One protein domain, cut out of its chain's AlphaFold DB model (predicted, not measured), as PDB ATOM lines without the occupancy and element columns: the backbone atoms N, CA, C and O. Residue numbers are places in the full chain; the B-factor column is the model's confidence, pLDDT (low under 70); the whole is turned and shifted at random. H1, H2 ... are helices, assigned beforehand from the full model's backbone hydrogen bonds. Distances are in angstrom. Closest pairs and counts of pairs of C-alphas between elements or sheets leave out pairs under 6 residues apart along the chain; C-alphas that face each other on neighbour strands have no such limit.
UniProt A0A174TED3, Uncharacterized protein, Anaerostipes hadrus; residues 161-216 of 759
ATOM      1  N   ILE A 161     547.310 200.763 805.879       97.44
ATOM      2  CA  ILE A 161     546.795 201.950 805.182       97.44
ATOM      3  C   ILE A 161     545.577 202.593 805.860       97.44
ATOM      4  O   ILE A 161     545.488 203.818 805.925       97.44
ATOM      5  N   VAL A 162     544.666 201.790 806.421       95.38
ATOM      6  CA  VAL A 162     543.464 202.301 807.103       95.38
ATOM      7  C   VAL A 162     543.832 203.091 808.359       95.38
ATOM      8  O   VAL A 162     543.308 204.185 808.556       95.38
ATOM      9  N   GLY A 163     544.766 202.591 809.175       96.06
ATOM     10  CA  GLY A 163     545.228 203.297 810.374       96.06
ATOM     11  C   GLY A 163     545.876 204.643 810.038       96.06
ATOM     12  O   GLY A 163     545.585 205.658 810.674       96.06
ATOM     13  N   TRP A 164     546.692 204.678 808.981       97.75
ATOM     14  CA  TRP A 164     547.317 205.911 808.495       97.75
ATOM     15  C   TRP A 164     546.306 206.895 807.894       97.75
ATOM     16  O   TRP A 164     546.393 208.087 808.181       97.75
ATOM     17  N   ALA A 165     545.299 206.421 807.157       96.94
ATOM     18  CA  ALA A 165     544.206 207.263 806.669       96.94
ATOM     19  C   ALA A 165     543.414 207.887 807.832       96.94
ATOM     20  O   ALA A 165     543.142 209.086 807.849       96.94
ATOM     21  N   GLU A 166     543.076 207.095 808.855       95.06
ATOM     22  CA  GLU A 166     542.358 207.583 810.037       95.06
ATOM     23  C   GLU A 166     543.163 208.603 810.840       95.06
ATOM     24  O   GLU A 166     542.597 209.577 811.348       95.06
ATOM     25  N   ARG A 167     544.481 208.405 810.946       95.75
ATOM     26  CA  ARG A 167     545.382 209.413 811.503       95.75
ATOM     27  C   ARG A 167     545.380 210.680 810.656       95.75
ATOM     28  O   ARG A 167     545.197 211.757 811.219       95.75
ATOM     29  N   TYR A 168     545.503 210.551 809.338       97.19
ATOM     30  CA  TYR A 168     545.545 211.685 808.421       97.19
ATOM     31  C   TYR A 168     544.296 212.556 808.543       97.19
ATOM     32  O   TYR A 168     544.409 213.747 808.795       97.19
ATOM     33  N   TYR A 169     543.097 211.972 808.499       95.31
ATOM     34  CA  TYR A 169     541.850 212.739 808.638       95.31
ATOM     35  C   TYR A 169     541.623 213.310 810.039       95.31
ATOM     36  O   TYR A 169     540.850 214.253 810.208       95.31
ATOM     37  N   ARG A 170     542.248 212.732 811.070       94.50
ATOM     38  CA  ARG A 170     542.195 213.280 812.429       94.50
ATOM     39  C   ARG A 170     543.103 214.500 812.570       94.50
ATOM     40  O   ARG A 170     542.706 215.457 813.229       94.50
ATOM     41  N   GLU A 171     544.291 214.450 811.978       94.88
ATOM     42  CA  GLU A 171     545.303 215.511 812.045       94.88
ATOM     43  C   GLU A 171     545.081 216.599 810.978       94.88
ATOM     44  O   GLU A 171     545.418 217.757 811.208       94.88
ATOM     45  N   VAL A 172     544.414 216.260 809.870       94.88
ATOM     46  CA  VAL A 172     544.042 217.148 808.757       94.88
ATOM     47  C   VAL A 172     542.530 217.028 808.471       94.88
ATOM     48  O   VAL A 172     542.114 216.378 807.510       94.88
ATOM     49  N   PRO A 173     541.651 217.650 809.284       90.56
ATOM     50  CA  PRO A 173     540.202 217.398 809.244       90.56
ATOM     51  C   PRO A 173     539.469 217.797 807.957       90.56
ATOM     52  O   PRO A 173     538.317 217.402 807.773       90.56
ATOM     53  N   THR A 174     540.092 218.612 807.105       90.56
ATOM     54  CA  THR A 174     539.544 219.051 805.812       90.56
ATOM     55  C   THR A 174     540.006 218.190 804.639       90.56
ATOM     56  O   THR A 174     539.547 218.423 803.524       90.56
ATOM     57  N   ALA A 175     540.915 217.240 804.868       92.56
ATOM     58  CA  ALA A 175     541.419 216.369 803.820       92.56
ATOM     59  C   ALA A 175     540.358 215.366 803.352       92.56
ATOM     60  O   ALA A 175     539.525 214.881 804.122       92.56
ATOM     61  N   THR A 176     540.431 215.032 802.070       91.19
ATOM     62  CA  THR A 176     539.557 214.089 801.375       91.19
ATOM     63  C   THR A 176     540.278 212.771 801.089       91.19
ATOM     64  O   THR A 176     541.497 212.649 801.239       91.19
ATOM     65  N   LYS A 177     539.537 211.764 800.609       92.25
ATOM     66  CA  LYS A 177     540.129 210.516 800.094       92.25
ATOM     67  C   LYS A 177     541.178 210.766 799.009       92.25
ATOM     68  O   LYS A 177     542.207 210.098 799.005       92.25
ATOM     69  N   GLY A 178     540.965 211.763 798.149       92.62
ATOM     70  CA  GLY A 178     541.922 212.117 797.105       92.62
ATOM     71  C   GLY A 178     543.209 212.746 797.618       92.62
ATOM     72  O   GLY A 178     544.280 212.415 797.122       92.62
ATOM     73  N   ASP A 179     543.129 213.565 798.667       94.88
ATOM     74  CA  ASP A 179     544.323 214.151 799.289       94.88
ATOM     75  C   ASP A 179     545.222 213.085 799.923       94.88
ATOM     76  O   ASP A 179     546.425 213.295 800.050       94.88
ATOM     77  N   PHE A 180     544.656 211.928 800.285       96.19
ATOM     78  CA  PHE A 180     545.393 210.796 800.839       96.19
ATOM     79  C   PHE A 180     545.851 209.790 799.766       96.19
ATOM     80  O   PHE A 180     547.028 209.445 799.729       96.19
ATOM     81  N   LEU A 181     544.946 209.336 798.885       95.50
ATOM     82  CA  LEU A 181     545.168 208.229 797.935       95.50
ATOM     83  C   LEU A 181     545.435 208.644 796.486       95.50
ATOM     84  O   LEU A 181     545.646 207.760 795.652       95.50
ATOM     85  N   GLY A 182     545.366 209.934 796.155       94.44
ATOM     86  CA  GLY A 182     545.533 210.422 794.788       94.44
ATOM     87  C   GLY A 182     546.756 209.805 794.102       94.44
ATOM     88  O   GLY A 182     547.821 209.665 794.712       94.44
ATOM     89  N   ASP A 183     546.588 209.369 792.857       92.25
ATOM     90  CA  ASP A 183     547.625 208.673 792.088       92.25
ATOM     91  C   ASP A 183     548.285 209.542 791.010       92.25
ATOM     92  O   ASP A 183     549.104 209.043 790.246       92.25
ATOM     93  N   GLY A 184     547.946 210.836 790.951       89.56
ATOM     94  CA  GLY A 184     548.503 211.758 789.958       89.56
ATOM     95  C   GLY A 184     548.064 211.455 788.523       89.56
ATOM     96  O   GLY A 184     548.741 211.843 787.573       89.56
ATOM     97  N   THR A 185     546.953 210.733 788.338       88.50
ATOM     98  CA  THR A 185     546.449 210.362 787.011       88.50
ATOM     99  C   THR A 185     544.934 210.507 786.894       88.50
ATOM    100  O   THR A 185     544.195 210.515 787.880       88.50
ATOM    101  N   GLY A 186     544.458 210.552 785.651       86.62
ATOM    102  CA  GLY A 186     543.034 210.603 785.346       86.62
ATOM    103  C   GLY A 186     542.429 211.990 785.547       86.62
ATOM    104  O   GLY A 186     543.112 213.015 785.468       86.62
ATOM    105  N   LYS A 187     541.118 212.028 785.778       87.25
ATOM    106  CA  LYS A 187     540.339 213.265 785.905       87.25
ATOM    107  C   LYS A 187     540.730 214.080 787.137       87.25
ATOM    108  O   LYS A 187     540.711 215.308 787.076       87.25
ATOM    109  N   ILE A 188     541.098 213.410 788.229       88.81
ATOM    110  CA  ILE A 188     541.633 214.037 789.441       88.81
ATOM    111  C   ILE A 188     543.132 213.769 789.512       88.81
ATOM    112  O   ILE A 188     543.593 212.793 790.098       88.81
ATOM    113  N   ASN A 189     543.895 214.670 788.901       88.56
ATOM    114  CA  ASN A 189     545.346 214.590 788.830       88.56
ATOM    115  C   ASN A 189     545.996 215.262 790.053       88.56
ATOM    116  O   ASN A 189     546.532 216.368 789.970       88.56
ATOM    117  N   THR A 190     545.907 214.589 791.197       89.38
ATOM    118  CA  THR A 190     546.568 214.995 792.441       89.38
ATOM    119  C   THR A 190     547.364 213.814 792.979       89.38
ATOM    120  O   THR A 190     546.835 212.706 793.060       89.38
ATOM    121  N   ASN A 191     548.615 214.044 793.383       92.94
ATOM    122  CA  ASN A 191     549.357 213.078 794.191       92.94
ATOM    123  C   ASN A 191     548.897 213.175 795.646       92.94
ATOM    124  O   ASN A 191     548.942 214.244 796.263       92.94
ATOM    125  N   GLY A 192     548.418 212.051 796.168       95.50
ATOM    126  CA  GLY A 192     547.990 211.927 797.550       95.50
ATOM    127  C   GLY A 192     549.166 211.797 798.513       95.50
ATOM    128  O   GLY A 192     550.291 211.497 798.116       95.50
ATOM    129  N   GLU A 193     548.872 211.972 799.797       97.44
ATOM    130  CA  GLU A 193     549.814 211.871 800.911       97.44
ATOM    131  C   GLU A 193     550.636 210.576 800.903       97.44
ATOM    132  O   GLU A 193     551.805 210.605 801.268       97.44
ATOM    133  N   ILE A 194     550.072 209.445 800.460       97.44
ATOM    134  CA  ILE A 194     550.836 208.190 800.411       97.44
ATOM    135  C   ILE A 194     551.903 208.179 799.310       97.44
ATOM    136  O   ILE A 194     552.848 207.413 799.425       97.44
ATOM    137  N   ARG A 195     551.768 208.985 798.247       96.56
ATOM    138  CA  ARG A 195     552.722 209.049 797.120       96.56
ATOM    139  C   ARG A 195     553.697 210.208 797.239       96.56
ATOM    140  O   ARG A 195     554.853 210.071 796.862       96.56
ATOM    141  N   ASP A 196     553.227 211.333 797.765       96.25
ATOM    142  CA  ASP A 196     554.040 212.512 798.056       96.25
ATOM    143  C   ASP A 196     553.821 212.920 799.525       96.25
ATOM    144  O   ASP A 196     552.981 213.784 799.807       96.25
ATOM    145  N   PRO A 197     554.503 212.250 800.481       96.56
ATOM    146  CA  PRO A 197     554.330 212.515 801.904       96.56
ATOM    147  C   PRO A 197     554.743 213.944 802.263       96.56
ATOM    148  O   PRO A 197     555.910 214.330 802.145       96.56
ATOM    149  N   ARG A 198     553.779 214.728 802.753       95.50
ATOM    150  CA  ARG A 198     553.958 216.129 803.166       95.50
ATOM    151  C   ARG A 198     553.730 216.277 804.659       95.50
ATOM    152  O   ARG A 198     554.586 216.803 805.362       95.50
ATOM    153  N   HIS A 199     552.589 215.784 805.132       96.00
ATOM    154  CA  HIS A 199     552.227 215.743 806.547       96.00
ATOM    155  C   HIS A 199     552.930 214.589 807.273       96.00
ATOM    156  O   HIS A 199     553.401 214.750 808.392       96.00
ATOM    157  N   PHE A 200     553.068 213.438 806.613       96.56
ATOM    158  CA  PHE A 200     553.775 212.255 807.108       96.56
ATOM    159  C   PHE A 200     555.194 212.123 806.552       96.56
ATOM    160  O   PHE A 200     555.755 211.024 806.511       96.56
ATOM    161  N   LYS A 201     555.797 213.238 806.132       95.69
ATOM    162  CA  LYS A 201     557.194 213.263 805.695       95.69
ATOM    163  C   LYS A 201     558.093 212.644 806.774       95.69
ATOM    164  O   LYS A 201     557.975 212.982 807.945       95.69
ATOM    165  N   GLY A 202     558.958 211.708 806.381       93.31
ATOM    166  CA  GLY A 202     559.850 210.981 807.297       93.31
ATOM    167  C   GLY A 202     559.183 209.867 808.117       93.31
ATOM    168  O   GLY A 202     559.886 209.075 808.733       93.31
ATOM    169  N   LEU A 203     557.849 209.752 808.099       96.31
ATOM    170  CA  LEU A 203     557.102 208.714 808.825       96.31
ATOM    171  C   LEU A 203     556.620 207.574 807.923       96.31
ATOM    172  O   LEU A 203     556.429 206.454 808.395       96.31
ATOM    173  N   ILE A 204     556.427 207.849 806.633       97.06
ATOM    174  CA  ILE A 204     556.086 206.850 805.618       97.06
ATOM    175  C   ILE A 204     556.999 207.013 804.402       97.06
ATOM    176  O   ILE A 204     557.374 208.131 804.040       97.06
ATOM    177  N   ASN A 205     557.336 205.897 803.764       97.50
ATOM    178  CA  ASN A 205     557.955 205.901 802.449       97.50
ATOM    179  C   ASN A 205     556.887 206.192 801.381       97.50
ATOM    180  O   ASN A 205     555.753 205.715 801.515       97.50
ATOM    181  N   PRO A 206     557.228 206.935 800.311       97.56
ATOM    182  CA  PRO A 206     556.363 207.076 799.146       97.56
ATOM    183  C   PRO A 206     555.914 205.713 798.608       97.56
ATOM    184  O   PRO A 206     556.733 204.855 798.288       97.56
ATOM    185  N   TYR A 207     554.606 205.521 798.482       97.00
ATOM    186  CA  TYR A 207     554.006 204.368 797.832       97.00
ATOM    187  C   TYR A 207     554.274 204.440 796.326       97.00
ATOM    188  O   TYR A 207     553.844 205.375 795.652       97.00
ATOM    189  N   THR A 208     555.010 203.461 795.808       94.25
ATOM    190  CA  THR A 208     555.569 203.493 794.449       94.25
ATOM    191  C   THR A 208     554.718 202.785 793.401       94.25
ATOM    192  O   THR A 208     555.003 202.922 792.211       94.25
ATOM    193  N   GLU A 209     553.681 202.044 793.800       94.06
ATOM    194  CA  GLU A 209     552.830 201.354 792.829       94.06
ATOM    195  C   GLU A 209     551.975 202.357 792.032       94.06
ATOM    196  O   GLU A 209     551.444 203.333 792.591       94.06
ATOM    197  N   PRO A 210     551.791 202.109 790.723       90.69
ATOM    198  CA  PRO A 210     551.151 203.060 789.818       90.69
ATOM    199  C   PRO A 210     549.678 203.307 790.154       90.69
ATOM    200  O   PRO A 210     549.176 204.405 789.929       90.69
ATOM    201  N   THR A 211     548.987 202.313 790.714       92.50
ATOM    202  CA  THR A 211     547.543 202.362 790.973       92.50
ATOM    203  C   THR A 211     547.214 201.977 792.413       92.50
ATOM    204  O   THR A 211     548.072 201.579 793.206       92.50
ATOM    205  N   ASN A 212     545.941 202.126 792.778       94.44
ATOM    206  CA  ASN A 212     545.438 201.797 794.110       94.44
ATOM    207  C   ASN A 212     544.784 200.396 794.185       94.44
ATOM    208  O   ASN A 212     544.132 200.085 795.185       94.44
ATOM    209  N   GLU A 213     544.953 199.545 793.163       94.12
ATOM    210  CA  GLU A 213     544.353 198.199 793.066       94.12
ATOM    211  C   GLU A 213     544.651 197.323 794.291       94.12
ATOM    212  O   GLU A 213     543.768 196.614 794.792       94.12
ATOM    213  N   LYS A 214     545.864 197.441 794.848       94.56
ATOM    214  CA  LYS A 214     546.297 196.716 796.052       94.56
ATOM    215  C   LYS A 214     545.336 196.907 797.232       94.56
ATOM    216  O   LYS A 214     545.132 195.987 798.022       94.56
ATOM    217  N   PHE A 215     544.668 198.060 797.309       95.06
ATOM    218  CA  PHE A 215     543.732 198.424 798.375       95.06
ATOM    219  C   PHE A 215     542.258 198.184 798.016       95.06
ATOM    220  O   PHE A 215     541.373 198.650 798.732       95.06
ATOM    221  N   LYS A 216     541.958 197.441 796.940       93.31
ATOM    222  CA  LYS A 216     540.590 197.167 796.445       93.31
ATOM    223  C   LYS A 216     539.593 196.697 797.503       93.31
ATOM    224  O   LYS A 216     538.405 196.986 797.392       93.31
TER     225      LYS A 216
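AT A GLANCE: This is residues 161 to 216 of the 759 residues of an uncharacterized protein of Anaerostipes hadrus (UniProt A0A174TED3). This is a small, rounded domain of little regular structure: two helices, H1 of 11 residues at one side and the short H2 of 5 residues near it, joined by a tight link, and after H2 a long looping stretch with no named element, residues 182 to 216. The tail doubles back near residue 186 and again near residue 202. The printed part has 56 residues, with 16 in the named helices H1 then H2 and no named strand; its class is all helix. It is compact, with a radius of gyration of the C-alphas of 10.6 A and spans of 27 by 22 by 21 A.

HOW THE PARTS SIT: Begin with H1, residues 161 to 171, then look to H2, residues 177 to 181. They are close but not clearly touching; their closest C-alphas, Ala 165 and Phe 180, are 6.9 A apart. In both helices every O i to N i+4 pair is within hydrogen-bond range.

IN THESE COORDINATES: Find C-alpha 161 at (546.795, 201.950, 805.182); H1 runs 15.3 A to C-alpha 171. H2 ends at C-alpha 181, at (545.168, 208.229, 797.935), 5.9 A from its first.

THE WHOLE: The C-alphas farthest apart, Lys 187 and Gly 202, are 29.0 A apart. H1 to H2 is a tight link, the printed part has no cut, and no printed residue is under 70 in pLDDT.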